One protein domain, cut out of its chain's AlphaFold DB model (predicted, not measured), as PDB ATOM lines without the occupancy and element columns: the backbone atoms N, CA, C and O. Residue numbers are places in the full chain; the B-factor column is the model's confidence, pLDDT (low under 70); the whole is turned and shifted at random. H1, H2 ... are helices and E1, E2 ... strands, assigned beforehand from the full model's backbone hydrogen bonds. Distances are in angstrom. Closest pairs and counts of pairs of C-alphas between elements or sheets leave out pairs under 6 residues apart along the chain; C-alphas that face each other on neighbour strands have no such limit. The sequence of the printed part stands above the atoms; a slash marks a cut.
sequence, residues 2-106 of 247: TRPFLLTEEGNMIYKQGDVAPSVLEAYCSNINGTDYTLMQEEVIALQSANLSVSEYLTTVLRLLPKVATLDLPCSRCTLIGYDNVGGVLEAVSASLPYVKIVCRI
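Overview. This is residues 2 to 106 of the 247 residues of an uncharacterized protein of Angomonas deanei (UniProt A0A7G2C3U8). H4 lies in the middle, with H5 side by side with it and the helical hairpin of H1 and H2 towards the opposite side of the domain, while a small sheet of three short parallel strands, E1, E2 and E3, makes a further side. H3 follows E1 and makes a corner with H4. The 105 printed residues have five named helices and three named strands, in the order H1 H2 E1 H3 H4 E2 H5 E3, and the sheet's order is E1 E2 E3. The class is mostly helix, and the whole is compact, with a radius of gyration of the C-alphas of 13.2 A and spans of 37, 29 and 23 A.

Along the chain. Find C-alpha 7 at (110.928, 133.458, 161.573), where H1 begins; it runs to residue 16, 14.9 A. H2, residues 22 to 30, is 12.3 A long, and E1, residues 36 to 38, is 6.5 A. H3, residues 41 to 49, is 12.5 A long. Look next at C-alpha 54, at (121.939, 125.537, 168.097): from there H4 runs to residue 64, 15.4 A. E2, residues 70 to 73, is 9.6 A, and H5, residues 86 to 96, is 15.4 A. E3, residues 101 to 104, is 9.9 A and ends at C-alpha 104, (125.227, 138.592, 175.712).

Arrangement. Begin at the hub, H4. It touches H5, at a shallow tilt of 24 degrees, the same way; their closest C-alphas, Ser 55 and Val 89, are 4.7 A apart. H4 touches H2, closest at the C-alphas of Cys 29 and Leu 64, 5.6 A, only just about perpendicular at 72 degrees. H4 and H1 only just touch, with 3 pairs of C-alphas within 8 A, the closest Asn 12 and Tyr 57 at 7.3 A. H3 and H4 touch only at the corner, closest at the C-alphas of Leu 47 and Val 54, 6.7 A. H1 and H2 form a helical hairpin and touch, closest at the C-alphas of Gly 11 and Leu 25, 6.5 A. In the sheet, look for N 37 and O 70 at 2.9 A between E1 and E2, and N 103 and O 71 at 2.8 A between E2 and E3. H5 only grazes the sheet, with residues 90 to 94. E1, H3 H4, E2 and E2, H5, E3 are strand-helix-strand units, parallel neighbour strands with helices between, each with a right-handed crossover. Every O i to N i+4 pair is within hydrogen-bond range in H2, H3 and H5; H1 has 5 of 6 and H4 5 of 7.

Size, cuts and confidence. The two C-alphas farthest apart, Thr 2 and Gly 87, are 39.9 A apart. The printed part has no cut. The link E2 to H5 is long, with 12 residues; the others are tight. The mean pLDDT of the printed part is 73.6, and residues 2 to 12, 14, 74 to 87 and 104 to 105 are under 70.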
ATOM      1  N   THR A   2      98.584 134.597 151.436       30.00
ATOM      2  CA  THR A   2      99.467 133.603 152.054       30.00
ATOM      3  C   THR A   2     100.200 134.272 153.215       30.00
ATOM      4  O   THR A   2     100.711 135.378 153.052       30.00
ATOM      5  N   ARG A   3     100.188 133.648 154.400       29.53
ATOM      6  CA  ARG A   3     100.930 134.134 155.574       29.53
ATOM      7  C   ARG A   3     102.418 134.295 155.208       29.53
ATOM      8  O   ARG A   3     102.935 133.416 154.518       29.53
ATOM      9  N   PRO A   4     103.104 135.368 155.641       38.66
ATOM     10  CA  PRO A   4     104.555 135.429 155.524       38.66
ATOM     11  C   PRO A   4     105.137 134.285 156.357       38.66
ATOM     12  O   PRO A   4     104.697 134.089 157.489       38.66
ATOM     13  N   PHE A   5     106.075 133.527 155.784       39.78
ATOM     14  CA  PHE A   5     106.889 132.545 156.503       39.78
ATOM     15  C   PHE A   5     107.442 133.193 157.782       39.78
ATOM     16  O   PHE A   5     108.155 134.202 157.713       39.78
ATOM     17  N   LEU A   6     107.019 132.658 158.926       45.91
ATOM     18  CA  LEU A   6     107.331 133.149 160.258       45.91
ATOM     19  C   LEU A   6     108.742 132.668 160.619       45.91
ATOM     20  O   LEU A   6     108.985 131.476 160.645       45.91
ATOM     21  N   LEU A   7     109.637 133.621 160.890       58.00
ATOM     22  CA  LEU A   7     110.928 133.458 161.573       58.00
ATOM     23  C   LEU A   7     111.974 132.548 160.875       58.00
ATOM     24  O   LEU A   7     111.691 131.524 160.258       58.00
ATOM     25  N   THR A   8     113.249 132.935 160.955       64.12
ATOM     26  CA  THR A   8     114.387 132.196 160.363       64.12
ATOM     27  C   THR A   8     114.508 130.752 160.870       64.12
ATOM     28  O   THR A   8     115.080 129.897 160.194       64.12
ATOM     29  N   GLU A   9     113.940 130.474 162.041       67.75
ATOM     30  CA  GLU A   9     113.910 129.164 162.682       67.75
ATOM     31  C   GLU A   9     112.995 128.152 161.982       67.75
ATOM     32  O   GLU A   9     113.448 127.041 161.702       67.75
ATOM     33  N   GLU A  10     111.756 128.517 161.619       68.56
ATOM     34  CA  GLU A  10     110.820 127.603 160.947       68.56
ATOM     35  C   GLU A  10     111.372 127.227 159.574       68.56
ATOM     36  O   GLU A  10     111.366 126.058 159.192       68.56
ATOM     37  N   GLY A  11     111.956 128.203 158.870       67.38
ATOM     38  CA  GLY A  11     112.654 127.972 157.609       67.38
ATOM     39  C   GLY A  11     113.806 126.971 157.740       67.38
ATOM     40  O   GLY A  11     113.929 126.076 156.902       67.38
ATOM     41  N   ASN A  12     114.622 127.067 158.797       67.25
ATOM     42  CA  ASN A  12     115.715 126.117 159.013       67.25
ATOM     43  C   ASN A  12     115.226 124.734 159.476       67.25
ATOM     44  O   ASN A  12     115.791 123.722 159.063       67.25
ATOM     45  N   MET A  13     114.177 124.664 160.302       72.81
ATOM     46  CA  MET A  13     113.570 123.391 160.708       72.81
ATOM     47  C   MET A  13     113.039 122.624 159.492       72.81
ATOM     48  O   MET A  13     113.352 121.446 159.322       72.81
ATOM     49  N   ILE A  14     112.319 123.310 158.602       69.44
ATOM     50  CA  ILE A  14     111.777 122.724 157.369       69.44
ATOM     51  C   ILE A  14     112.914 122.362 156.390       69.44
ATOM     52  O   ILE A  14     112.892 121.295 155.776       69.44
ATOM     53  N   TYR A  15     113.959 123.194 156.283       71.75
ATOM     54  CA  TYR A  15     115.166 122.870 155.510       71.75
ATOM     55  C   TYR A  15     115.829 121.568 155.990       71.75
ATOM     56  O   TYR A  15     116.157 120.703 155.178       71.75
ATOM     57  N   LYS A  16     115.986 121.386 157.307       73.19
ATOM     58  CA  LYS A  16     116.605 120.180 157.887       73.19
ATOM     59  C   LYS A  16     115.747 118.926 157.750       73.19
ATOM     60  O   LYS A  16     116.299 117.831 157.692       73.19
ATOM     61  N   GLN A  17     114.431 119.076 157.639       76.56
ATOM     62  CA  GLN A  17     113.517 117.977 157.317       76.56
ATOM     63  C   GLN A  17     113.575 117.572 155.830       76.56
ATOM     64  O   GLN A  17     113.036 116.533 155.460       76.56
ATOM     65  N   GLY A  18     114.297 118.329 154.990       73.50
ATOM     66  CA  GLY A  18     114.459 118.063 153.558       73.50
ATOM     67  C   GLY A  18     113.329 118.623 152.691       73.50
ATOM     68  O   GLY A  18     113.316 118.402 151.482       73.50
ATOM     69  N   ASP A  19     112.406 119.374 153.292       74.69
ATOM     70  CA  ASP A  19     111.184 119.851 152.643       74.69
ATOM     71  C   ASP A  19     111.385 121.165 151.867       74.69
ATOM     72  O   ASP A  19     110.516 121.592 151.105       74.69
ATOM     73  N   VAL A  20     112.539 121.820 152.035       74.81
ATOM     74  CA  VAL A  20     112.878 123.091 151.383       74.81
ATOM     75  C   VAL A  20     114.286 123.037 150.789       74.81
ATOM     76  O   VAL A  20     115.242 122.618 151.436       74.81
ATOM     77  N   ALA A  21     114.428 123.491 149.540       79.81
ATOM     78  CA  ALA A  21     115.723 123.578 148.869       79.81
ATOM     79  C   ALA A  21     116.620 124.672 149.498       79.81
ATOM     80  O   ALA A  21     116.102 125.732 149.859       79.81
ATOM     81  N   PRO A  22     117.960 124.492 149.549       77.19
ATOM     82  CA  PRO A  22     118.891 125.490 150.097       77.19
ATOM     83  C   PRO A  22     118.708 126.904 149.520       77.19
ATOM     84  O   PRO A  22     118.756 127.889 150.250       77.19
ATOM     85  N   SER A  23     118.408 127.004 148.221       82.44
ATOM     86  CA  SER A  23     118.206 128.276 147.516       82.44
ATOM     87  C   SER A  23     117.014 129.088 148.031       82.44
ATOM     88  O   SER A  23     117.005 130.313 147.923       82.44
ATOM     89  N   VAL A  24     116.003 128.431 148.606       82.62
ATOM     90  CA  VAL A  24     114.844 129.107 149.204       82.62
ATOM     91  C   VAL A  24     115.229 129.726 150.549       82.62
ATOM     92  O   VAL A  24     114.842 130.863 150.820       82.62
ATOM     93  N   LEU A  25     116.028 129.020 151.357       80.56
ATOM     94  CA  LEU A  25     116.557 129.546 152.619       80.56
ATOM     95  C   LEU A  25     117.507 130.727 152.361       80.56
ATOM     96  O   LEU A  25     117.371 131.769 152.994       80.56
ATOM     97  N   GLU A  26     118.393 130.611 151.368       83.00
ATOM     98  CA  GLU A  26     119.270 131.702 150.918       83.00
ATOM     99  C   GLU A  26     118.479 132.938 150.475       83.00
ATOM    100  O   GLU A  26     118.744 134.049 150.936       83.00
ATOM    101  N   ALA A  27     117.473 132.755 149.610       83.56
ATOM    102  CA  ALA A  27     116.628 133.848 149.141       83.56
ATOM    103  C   ALA A  27     115.895 134.528 150.306       83.56
ATOM    104  O   ALA A  27     115.810 135.756 150.351       83.56
ATOM    105  N   TYR A  28     115.408 133.755 151.277       81.19
ATOM    106  CA  TYR A  28     114.768 134.302 152.469       81.19
ATOM    107  C   TYR A  28     115.748 135.120 153.319       81.19
ATOM    108  O   TYR A  28     115.496 136.297 153.582       81.19
ATOM    109  N   CYS A  29     116.897 134.542 153.679       81.94
ATOM    110  CA  CYS A  29     117.915 135.209 154.487       81.94
ATOM    111  C   CYS A  29     118.475 136.465 153.801       81.94
ATOM    112  O   CYS A  29     118.710 137.472 154.465       81.94
ATOM    113  N   SER A  30     118.589 136.472 152.469       81.94
ATOM    114  CA  SER A  30     119.044 137.645 151.708       81.94
ATOM    115  C   SER A  30     118.123 138.870 151.829       81.94
ATOM    116  O   SER A  30     118.577 140.002 151.654       81.94
ATOM    117  N   ASN A  31     116.843 138.660 152.161       81.81
ATOM    118  CA  ASN A  31     115.868 139.735 152.366       81.81
ATOM    119  C   ASN A  31     115.909 140.323 153.785       81.81
ATOM    120  O   ASN A  31     115.282 141.355 154.043       81.81
ATOM    121  N   ILE A  32     116.649 139.704 154.709       80.06
ATOM    122  CA  ILE A  32     116.830 140.218 156.064       80.06
ATOM    123  C   ILE A  32     117.864 141.346 156.016       80.06
ATOM    124  O   ILE A  32     119.048 141.147 155.755       80.06
ATOM    125  N   ASN A  33     117.391 142.568 156.253       77.69
ATOM    126  CA  ASN A  33     118.196 143.791 156.170       77.69
ATOM    127  C   ASN A  33     118.748 144.270 157.523       77.69
ATOM    128  O   ASN A  33     119.337 145.349 157.580       77.69
ATOM    129  N   GLY A  34     118.550 143.504 158.596       81.44
ATOM    130  CA  GLY A  34     119.054 143.844 159.925       81.44
ATOM    131  C   GLY A  34     120.572 143.694 160.023       81.44
ATOM    132  O   GLY A  34     121.144 142.745 159.490       81.44
ATOM    133  N   THR A  35     121.216 144.633 160.719       86.06
ATOM    134  CA  THR A  35     122.619 144.511 161.149       86.06
ATOM    135  C   THR A  35     122.764 143.735 162.448       86.06
ATOM    136  O   THR A  35     123.851 143.256 162.758       86.06
ATOM    137  N   ASP A  36     121.669 143.591 163.185       85.62
ATOM    138  CA  ASP A  36     121.616 142.874 164.446       85.62
ATOM    139  C   ASP A  36     120.682 141.674 164.280       85.62
ATOM    140  O   ASP A  36     119.593 141.791 163.708       85.62
ATOM    141  N   TYR A  37     121.123 140.518 164.763       85.69
ATOM    142  CA  TYR A  37     120.321 139.307 164.851       85.69
ATOM    143  C   TYR A  37     120.191 138.925 166.318       85.69
ATOM    144  O   TYR A  37     121.196 138.744 166.999       85.69
ATOM    145  N   THR A  38     118.961 138.806 166.802       84.75
ATOM    146  CA  THR A  38     118.685 138.358 168.166       84.75
ATOM    147  C   THR A  38     118.146 136.945 168.099       84.75
ATOM    148  O   THR A  38     117.103 136.737 167.488       84.75
ATOM    149  N   LEU A  39     118.843 136.006 168.736       82.69
ATOM    150  CA  LEU A  39     118.301 134.678 168.986       82.69
ATOM    151  C   LEU A  39     117.498 134.741 170.286       82.69
ATOM    152  O   LEU A  39     118.040 135.017 171.354       82.69
ATOM    153  N   MET A  40     116.193 134.540 170.202       81.38
ATOM    154  CA  MET A  40     115.306 134.582 171.353       81.38
ATOM    155  C   MET A  40     115.307 133.246 172.090       81.38
ATOM    156  O   MET A  40     115.636 132.185 171.560       81.38
ATOM    157  N   GLN A  41     114.914 133.303 173.357       76.00
ATOM    158  CA  GLN A  41     114.892 132.142 174.228       76.00
ATOM    159  C   GLN A  41     113.960 131.040 173.700       76.00
ATOM    160  O   GLN A  41     114.272 129.847 173.724       76.00
ATOM    161  N   GLU A  42     112.796 131.446 173.225       79.00
ATOM    162  CA  GLU A  42     111.769 130.565 172.697       79.00
ATOM    163  C   GLU A  42     112.278 129.806 171.463       79.00
ATOM    164  O   GLU A  42     111.999 128.614 171.325       79.00
ATOM    165  N   GLU A  43     113.105 130.459 170.641       80.06
ATOM    166  CA  GLU A  43     113.690 129.877 169.428       80.06
ATOM    167  C   GLU A  43     114.705 128.785 169.765       80.06
ATOM    168  O   GLU A  43     114.708 127.694 169.191       80.06
ATOM    169  N   VAL A  44     115.534 129.030 170.782       78.75
ATOM    170  CA  VAL A  44     116.478 128.026 171.280       78.75
ATOM    171  C   VAL A  44     115.740 126.778 171.782       78.75
ATOM    172  O   VAL A  44     116.129 125.655 171.454       78.75
ATOM    173  N   ILE A  45     114.650 126.966 172.534       78.50
ATOM    174  CA  ILE A  45     113.825 125.863 173.054       78.50
ATOM    175  C   ILE A  45     113.176 125.083 171.904       78.50
ATOM    176  O   ILE A  45     113.126 123.850 171.955       78.50
ATOM    177  N   ALA A  46     112.695 125.771 170.867       82.44
ATOM    178  CA  ALA A  46     112.094 125.142 169.695       82.44
ATOM    179  C   ALA A  46     113.111 124.270 168.938       82.44
ATOM    180  O   ALA A  46     112.837 123.094 168.681       82.44
ATOM    181  N   LEU A  47     114.312 124.800 168.671       81.50
ATOM    182  CA  LEU A  47     115.403 124.063 168.020       81.50
ATOM    183  C   LEU A  47     115.770 122.792 168.794       81.50
ATOM    184  O   LEU A  47     115.867 121.708 168.217       81.50
ATOM    185  N   GLN A  48     115.913 122.902 170.113       79.00
ATOM    186  CA  GLN A  48     116.249 121.764 170.969       79.00
ATOM    187  C   GLN A  48     115.129 120.731 171.049       79.00
ATOM    188  O   GLN A  48     115.398 119.532 171.015       79.00
ATOM    189  N   SER A  49     113.874 121.177 171.106       82.12
ATOM    190  CA  SER A  49     112.705 120.287 171.092       82.12
ATOM    191  C   SER A  49     112.604 119.504 169.780       82.12
ATOM    192  O   SER A  49     112.115 118.377 169.770       82.12
ATOM    193  N   ALA A  50     113.116 120.074 168.685       81.19
ATOM    194  CA  ALA A  50     113.266 119.416 167.390       81.19
ATOM    195  C   ALA A  50     114.553 118.573 167.265       81.19
ATOM    196  O   ALA A  50     114.835 118.043 166.190       81.19
ATOM    197  N   ASN A  51     115.324 118.423 168.349       80.25
ATOM    198  CA  ASN A  51     116.607 117.719 168.393       80.25
ATOM    199  C   ASN A  51     117.661 118.288 167.416       80.25
ATOM    200  O   ASN A  51     118.462 117.544 166.851       80.25
ATOM    201  N   LEU A  52     117.642 119.608 167.201       79.88
ATOM    202  CA  LEU A  52     118.597 120.331 166.360       79.88
ATOM    203  C   LEU A  52     119.688 120.997 167.210       79.88
ATOM    204  O   LEU A  52     119.429 121.484 168.312       79.88
ATOM    205  N   SER A  53     120.909 121.058 166.674       81.19
ATOM    206  CA  SER A  53     122.018 121.797 167.288       81.19
ATOM    207  C   SER A  53     121.848 123.301 167.077       81.19
ATOM    208  O   SER A  53     121.648 123.772 165.953       81.19
ATOM    209  N   VAL A  54     121.985 124.070 168.159       80.25
ATOM    210  CA  VAL A  54     121.939 125.537 168.097       80.25
ATOM    211  C   VAL A  54     123.202 126.076 167.425       80.25
ATOM    212  O   VAL A  54     123.134 127.036 166.661       80.25
ATOM    213  N   SER A  55     124.347 125.423 167.649       79.25
ATOM    214  CA  SER A  55     125.602 125.739 166.957       79.25
ATOM    215  C   SER A  55     125.467 125.571 165.441       79.25
ATOM    216  O   SER A  55     125.819 126.462 164.663       79.25
ATOM    217  N   GLU A  56     124.893 124.450 165.002       80.81
ATOM    218  CA  GLU A  56     124.674 124.189 163.580       80.81
ATOM    219  C   GLU A  56     123.664 125.169 162.969       80.81
ATOM    220  O   GLU A  56     123.894 125.684 161.872       80.81
ATOM    221  N   TYR A  57     122.578 125.475 163.688       84.56
ATOM    222  CA  TYR A  57     121.614 126.501 163.287       84.56
ATOM    223  C   TYR A  57     122.301 127.851 163.069       84.56
ATOM    224  O   TYR A  57     122.219 128.412 161.978       84.56
ATOM    225  N   LEU A  58     123.028 128.345 164.075       82.50
ATOM    226  CA  LEU A  58     123.683 129.649 164.021       82.50
ATOM    227  C   LEU A  58     124.729 129.704 162.910       82.50
ATOM    228  O   LEU A  58     124.726 130.639 162.117       82.50
ATOM    229  N   THR A  59     125.587 128.691 162.790       81.88
ATOM    230  CA  THR A  59     126.614 128.659 161.734       81.88
ATOM    231  C   THR A  59     126.026 128.524 160.329       81.88
ATOM    232  O   THR A  59     126.634 129.010 159.376       81.88
ATOM    233  N   THR A  60     124.845 127.917 160.182       84.50
ATOM    234  CA  THR A  60     124.132 127.834 158.899       84.50
ATOM    235  C   THR A  60     123.439 129.156 158.581       84.50
ATOM    236  O   THR A  60     123.743 129.775 157.566       84.50
ATOM    237  N   VAL A  61     122.542 129.619 159.454       83.56
ATOM    238  CA  VAL A  61     121.688 130.789 159.207       83.56
ATOM    239  C   VAL A  61     122.501 132.071 159.142       83.56
ATOM    240  O   VAL A  61     122.327 132.847 158.208       83.56
ATOM    241  N   LEU A  62     123.441 132.296 160.064       81.06
ATOM    242  CA  LEU A  62     124.209 133.542 160.069       81.06
ATOM    243  C   LEU A  62     125.129 133.680 158.844       81.06
ATOM    244  O   LEU A  62     125.345 134.797 158.382       81.06
ATOM    245  N   ARG A  63     125.620 132.579 158.254       83.38
ATOM    246  CA  ARG A  63     126.355 132.639 156.971       83.38
ATOM    247  C   ARG A  63     125.490 133.153 155.823       83.38
ATOM    248  O   ARG A  63     126.016 133.729 154.876       83.38
ATOM    249  N   LEU A  64     124.177 132.956 155.916       84.88
ATOM    250  CA  LEU A  64     123.206 133.430 154.935       84.88
ATOM    251  C   LEU A  64     122.728 134.862 155.221       84.88
ATOM    252  O   LEU A  64     121.976 135.420 154.424       84.88
ATOM    253  N   LEU A  65     123.174 135.471 156.325       84.44
ATOM    254  CA  LEU A  65     122.829 136.825 156.753       84.44
ATOM    255  C   LEU A  65     124.039 137.767 156.601       84.44
ATOM    256  O   LEU A  65     124.629 138.191 157.593       84.44
ATOM    257  N   PRO A  66     124.417 138.158 155.368       79.31
ATOM    258  CA  PRO A  66     125.683 138.849 155.089       79.31
ATOM    259  C   PRO A  66     125.796 140.251 155.703       79.31
ATOM    260  O   PRO A  66     126.872 140.844 155.687       79.31
ATOM    261  N   LYS A  67     124.686 140.813 156.191       83.56
ATOM    262  CA  LYS A  67     124.628 142.152 156.792       83.56
ATOM    263  C   LYS A  67     124.688 142.131 158.316       83.56
ATOM    264  O   LYS A  67     124.863 143.193 158.909       83.56
ATOM    265  N   VAL A  68     124.538 140.962 158.939       85.38
ATOM    266  CA  VAL A  68     124.549 140.844 160.396       85.38
ATOM    267  C   VAL A  68     125.971 141.063 160.895       85.38
ATOM    268  O   VAL A  68     126.889 140.318 160.569       85.38
ATOM    269  N   ALA A  69     126.134 142.119 161.679       86.19
ATOM    270  CA  ALA A  69     127.368 142.499 162.346       86.19
ATOM    271  C   ALA A  69     127.300 142.232 163.855       86.19
ATOM    272  O   ALA A  69     128.345 142.083 164.482       86.19
ATOM    273  N   THR A  70     126.098 142.136 164.430       84.00
ATOM    274  CA  THR A  70     125.898 141.857 165.855       84.00
ATOM    275  C   THR A  70     124.985 140.654 166.042       84.00
ATOM    276  O   THR A  70     123.914 140.583 165.442       84.00
ATOM    277  N   LEU A  71     125.381 139.731 166.911       83.81
ATOM    278  CA  LEU A  71     124.567 138.604 167.351       83.81
ATOM    279  C   LEU A  71     124.234 138.783 168.832       83.81
ATOM    280  O   LEU A  71     125.127 138.662 169.664       83.81
ATOM    281  N   ASP A  72     122.976 139.067 169.157       80.69
ATOM    282  CA  ASP A  72     122.478 139.075 170.535       80.69
ATOM    283  C   ASP A  72     122.018 137.659 170.904       80.69
ATOM    284  O   ASP A  72     121.089 137.118 170.296       80.69
ATOM    285  N   LEU A  73     122.708 137.047 171.866       76.81
ATOM    286  CA  LEU A  73     122.379 135.728 172.388       76.81
ATOM    287  C   LEU A  73     121.655 135.849 173.733       76.81
ATOM    288  O   LEU A  73     122.040 136.674 174.578       76.81
ATOM    289  N   PRO A  74     120.667 134.974 173.992       69.00
ATOM    290  CA  PRO A  74     120.077 134.868 175.306       69.00
ATOM    291  C   PRO A  74     121.127 134.203 176.195       69.00
ATOM    292  O   PRO A  74     121.365 132.998 176.131       69.00
ATOM    293  N   CYS A  75     121.818 135.011 176.993       63.38
ATOM    294  CA  CYS A  75     122.731 134.489 178.002       63.38
ATOM    295  C   CYS A  75     122.009 134.092 179.279       63.38
ATOM    296  O   CYS A  75     122.593 133.418 180.130       63.38
ATOM    297  N   SER A  76     120.739 134.475 179.386       52.53
ATOM    298  CA  SER A  76     119.917 134.145 180.517       52.53
ATOM    299  C   SER A  76     119.494 132.691 180.511       52.53
ATOM    300  O   SER A  76     118.794 132.199 179.633       52.53
ATOM    301  N   ARG A  77     119.922 132.002 181.573       50.41
ATOM    302  CA  ARG A  77     119.402 130.695 181.993       50.41
ATOM    303  C   ARG A  77     119.631 129.548 181.014       50.41
ATOM    304  O   ARG A  77     118.673 128.931 180.577       50.41
ATOM    305  N   CYS A  78     120.878 129.120 180.826       47.91
ATOM    306  CA  CYS A  78     121.169 127.716 180.485       47.91
ATOM    307  C   CYS A  78     120.446 127.132 179.274       47.91
ATOM    308  O   CYS A  78     120.324 125.923 179.164       47.91
ATOM    309  N   THR A  79     119.955 127.935 178.356       48.31
ATOM    310  CA  THR A  79     119.068 127.412 177.329       48.31
ATOM    311  C   THR A  79     119.767 127.150 176.033       48.31
ATOM    312  O   THR A  79     119.273 126.333 175.289       48.31
ATOM    313  N   LEU A  80     120.983 127.651 175.812       52.25
ATOM    314  CA  LEU A  80     121.893 127.003 174.862       52.25
ATOM    315  C   LEU A  80     122.187 125.535 175.244       52.25
ATOM    316  O   LEU A  80     122.743 124.800 174.436       52.25
ATOM    317  N   ILE A  81     121.780 125.090 176.440       50.22
ATOM    318  CA  ILE A  81     122.031 123.749 176.960       50.22
ATOM    319  C   ILE A  81     120.912 122.801 176.543       50.22
ATOM    320  O   ILE A  81     119.915 122.594 177.231       50.22
ATOM    321  N   GLY A  82     121.165 122.206 175.386       54.47
ATOM    322  CA  GLY A  82     120.774 120.850 175.039       54.47
ATOM    323  C   GLY A  82     122.049 120.006 175.009       54.47
ATOM    324  O   GLY A  82     122.768 119.926 176.002       54.47
ATOM    325  N   TYR A  83     122.369 119.426 173.850       45.94
ATOM    326  CA  TYR A  83     123.634 118.714 173.609       45.94
ATOM    327  C   TYR A  83     124.865 119.632 173.496       45.94
ATOM    328  O   TYR A  83     125.990 119.160 173.662       45.94
ATOM    329  N   ASP A  84     124.663 120.925 173.232       55.53
ATOM    330  CA  ASP A  84     125.747 121.876 172.998       55.53
ATOM    331  C   ASP A  84     126.133 122.601 174.297       55.53
ATOM    332  O   ASP A  84     125.285 123.100 175.039       55.53
ATOM    333  N   ASN A  85     127.434 122.686 174.578       64.19
ATOM    334  CA  ASN A  85     127.930 123.561 175.633       64.19
ATOM    335  C   ASN A  85     128.008 125.008 175.102       64.19
ATOM    336  O   ASN A  85     128.351 125.242 173.943       64.19
ATOM    337  N   VAL A  86     127.685 125.993 175.949       65.38
ATOM    338  CA  VAL A  86     127.700 127.426 175.580       65.38
ATOM    339  C   VAL A  86     129.045 127.811 174.957       65.38
ATOM    340  O   VAL A  86     129.074 128.430 173.899       65.38
ATOM    341  N   GLY A  87     130.154 127.376 175.564       65.94
ATOM    342  CA  GLY A  87     131.501 127.629 175.047       65.94
ATOM    343  C   GLY A  87     131.713 127.152 173.604       65.94
ATOM    344  O   GLY A  87     132.280 127.884 172.802       65.94
ATOM    345  N   GLY A  88     131.208 125.977 173.244       72.44
ATOM    346  CA  GLY A  88     131.351 125.372 171.921       72.44
ATOM    347  C   GLY A  88     130.456 126.020 170.873       72.44
ATOM    348  O   GLY A  88     130.872 126.157 169.725       72.44
ATOM    349  N   VAL A  89     129.266 126.498 171.257       74.75
ATOM    350  CA  VAL A  89     128.445 127.350 170.378       74.75
ATOM    351  C   VAL A  89     129.196 128.644 170.067       74.75
ATOM    352  O   VAL A  89     129.308 129.031 168.905       74.75
ATOM    353  N   LEU A  90     129.758 129.296 171.088       74.31
ATOM    354  CA  LEU A  90     130.508 130.541 170.918       74.31
ATOM    355  C   LEU A  90     131.772 130.345 170.080       74.31
ATOM    356  O   LEU A  90     132.065 131.176 169.221       74.31
ATOM    357  N   GLU A  91     132.494 129.247 170.291       76.50
ATOM    358  CA  GLU A  91     133.676 128.891 169.507       76.50
ATOM    359  C   GLU A  91     133.307 128.645 168.038       76.50
ATOM    360  O   GLU A  91     133.931 129.216 167.143       76.50
ATOM    361  N   ALA A  92     132.246 127.880 167.774       78.62
ATOM    362  CA  ALA A  92     131.785 127.591 166.419       78.62
ATOM    363  C   ALA A  92     131.309 128.846 165.670       78.62
ATOM    364  O   ALA A  92     131.623 129.014 164.484       78.62
ATOM    365  N   VAL A  93     130.587 129.741 166.353       78.19
ATOM    366  CA  VAL A  93     130.160 131.031 165.793       78.19
ATOM    367  C   VAL A  93     131.372 131.916 165.525       78.19
ATOM    368  O   VAL A  93     131.517 132.405 164.408       78.19
ATOM    369  N   SER A  94     132.284 132.061 166.490       76.44
ATOM    370  CA  SER A  94     133.490 132.891 166.338       76.44
ATOM    371  C   SER A  94     134.396 132.388 165.210       76.44
ATOM    372  O   SER A  94     134.926 133.187 164.439       76.44
ATOM    373  N   ALA A  95     134.540 131.067 165.064       80.50
ATOM    374  CA  ALA A  95     135.316 130.450 163.990       80.50
ATOM    375  C   ALA A  95     134.653 130.624 162.614       80.50
ATOM    376  O   ALA A  95     135.337 130.828 161.611       80.50
ATOM    377  N   SER A  96     133.322 130.542 162.552       77.75
ATOM    378  CA  SER A  96     132.582 130.661 161.293       77.75
ATOM    379  C   SER A  96     132.377 132.106 160.847       77.75
ATOM    380  O   SER A  96     132.183 132.341 159.655       77.75
ATOM    381  N   LEU A  97     132.356 133.055 161.788       80.62
ATOM    382  CA  LEU A  97     131.920 134.437 161.582       80.62
ATOM    383  C   LEU A  97     132.777 135.407 162.411       80.62
ATOM    384  O   LEU A  97     132.268 136.071 163.315       80.62
ATOM    385  N   PRO A  98     134.075 135.544 162.091       76.69
ATOM    386  CA  PRO A  98     135.026 136.290 162.921       76.69
ATOM    387  C   PRO A  98     134.737 137.798 163.011       76.69
ATOM    388  O   PRO A  98     135.317 138.488 163.843       76.69
ATOM    389  N   TYR A  99     133.860 138.322 162.150       81.75
ATOM    390  CA  TYR A  99     133.484 139.737 162.107       81.75
ATOM    391  C   TYR A  99     132.216 140.058 162.907       81.75
ATOM    392  O   TYR A  99     131.891 141.232 163.069       81.75
ATOM    393  N   VAL A 100     131.486 139.040 163.378       81.38
ATOM    394  CA  VAL A 100     130.240 139.237 164.122       81.38
ATOM    395  C   VAL A 100     130.563 139.505 165.585       81.38
ATOM    396  O   VAL A 100     131.179 138.690 166.269       81.38
ATOM    397  N   LYS A 101     130.113 140.655 166.088       82.12
ATOM    398  CA  LYS A 101     130.162 140.985 167.508       82.12
ATOM    399  C   LYS A 101     129.079 140.197 168.239       82.12
ATOM    400  O   LYS A 101     127.893 140.466 168.068       82.12
ATOM    401  N   ILE A 102     129.481 139.257 169.083       75.81
ATOM    402  CA  ILE A 102     128.553 138.539 169.958       75.81
ATOM    403  C   ILE A 102     128.274 139.411 171.184       75.81
ATOM    404  O   ILE A 102     129.199 139.856 171.865       75.81
ATOM    405  N   VAL A 103     127.000 139.675 171.448       73.38
ATOM    406  CA  VAL A 103     126.499 140.381 172.626       73.38
ATOM    407  C   VAL A 103     125.654 139.408 173.435       73.38
ATOM    408  O   VAL A 103     124.981 138.533 172.900       73.38
ATOM    409  N   CYS A 104     125.758 139.534 174.749       69.06
ATOM    410  CA  CYS A 104     125.227 138.592 175.712       69.06
ATOM    411  C   CYS A 104     124.240 139.333 176.611       69.06
ATOM    412  O   CYS A 104     124.641 140.253 177.330       69.06
ATOM    413  N   ARG A 105     122.953 138.976 176.561       68.56
ATOM    414  CA  ARG A 105     121.936 139.636 177.391       68.56
ATOM    415  C   ARG A 105     122.059 139.221 178.857       68.56
ATOM    416  O   ARG A 105     121.912 138.049 179.187       68.56
ATOM    417  N   ILE A 106     122.310 140.191 179.735       72.88
ATOM    418  CA  ILE A 106     122.487 139.964 181.174       72.88
ATOM    419  C   ILE A 106     121.152 140.183 181.889       72.88
ATOM    420  O   ILE A 106     120.766 141.331 182.118       72.88
TER     421      ILE A 106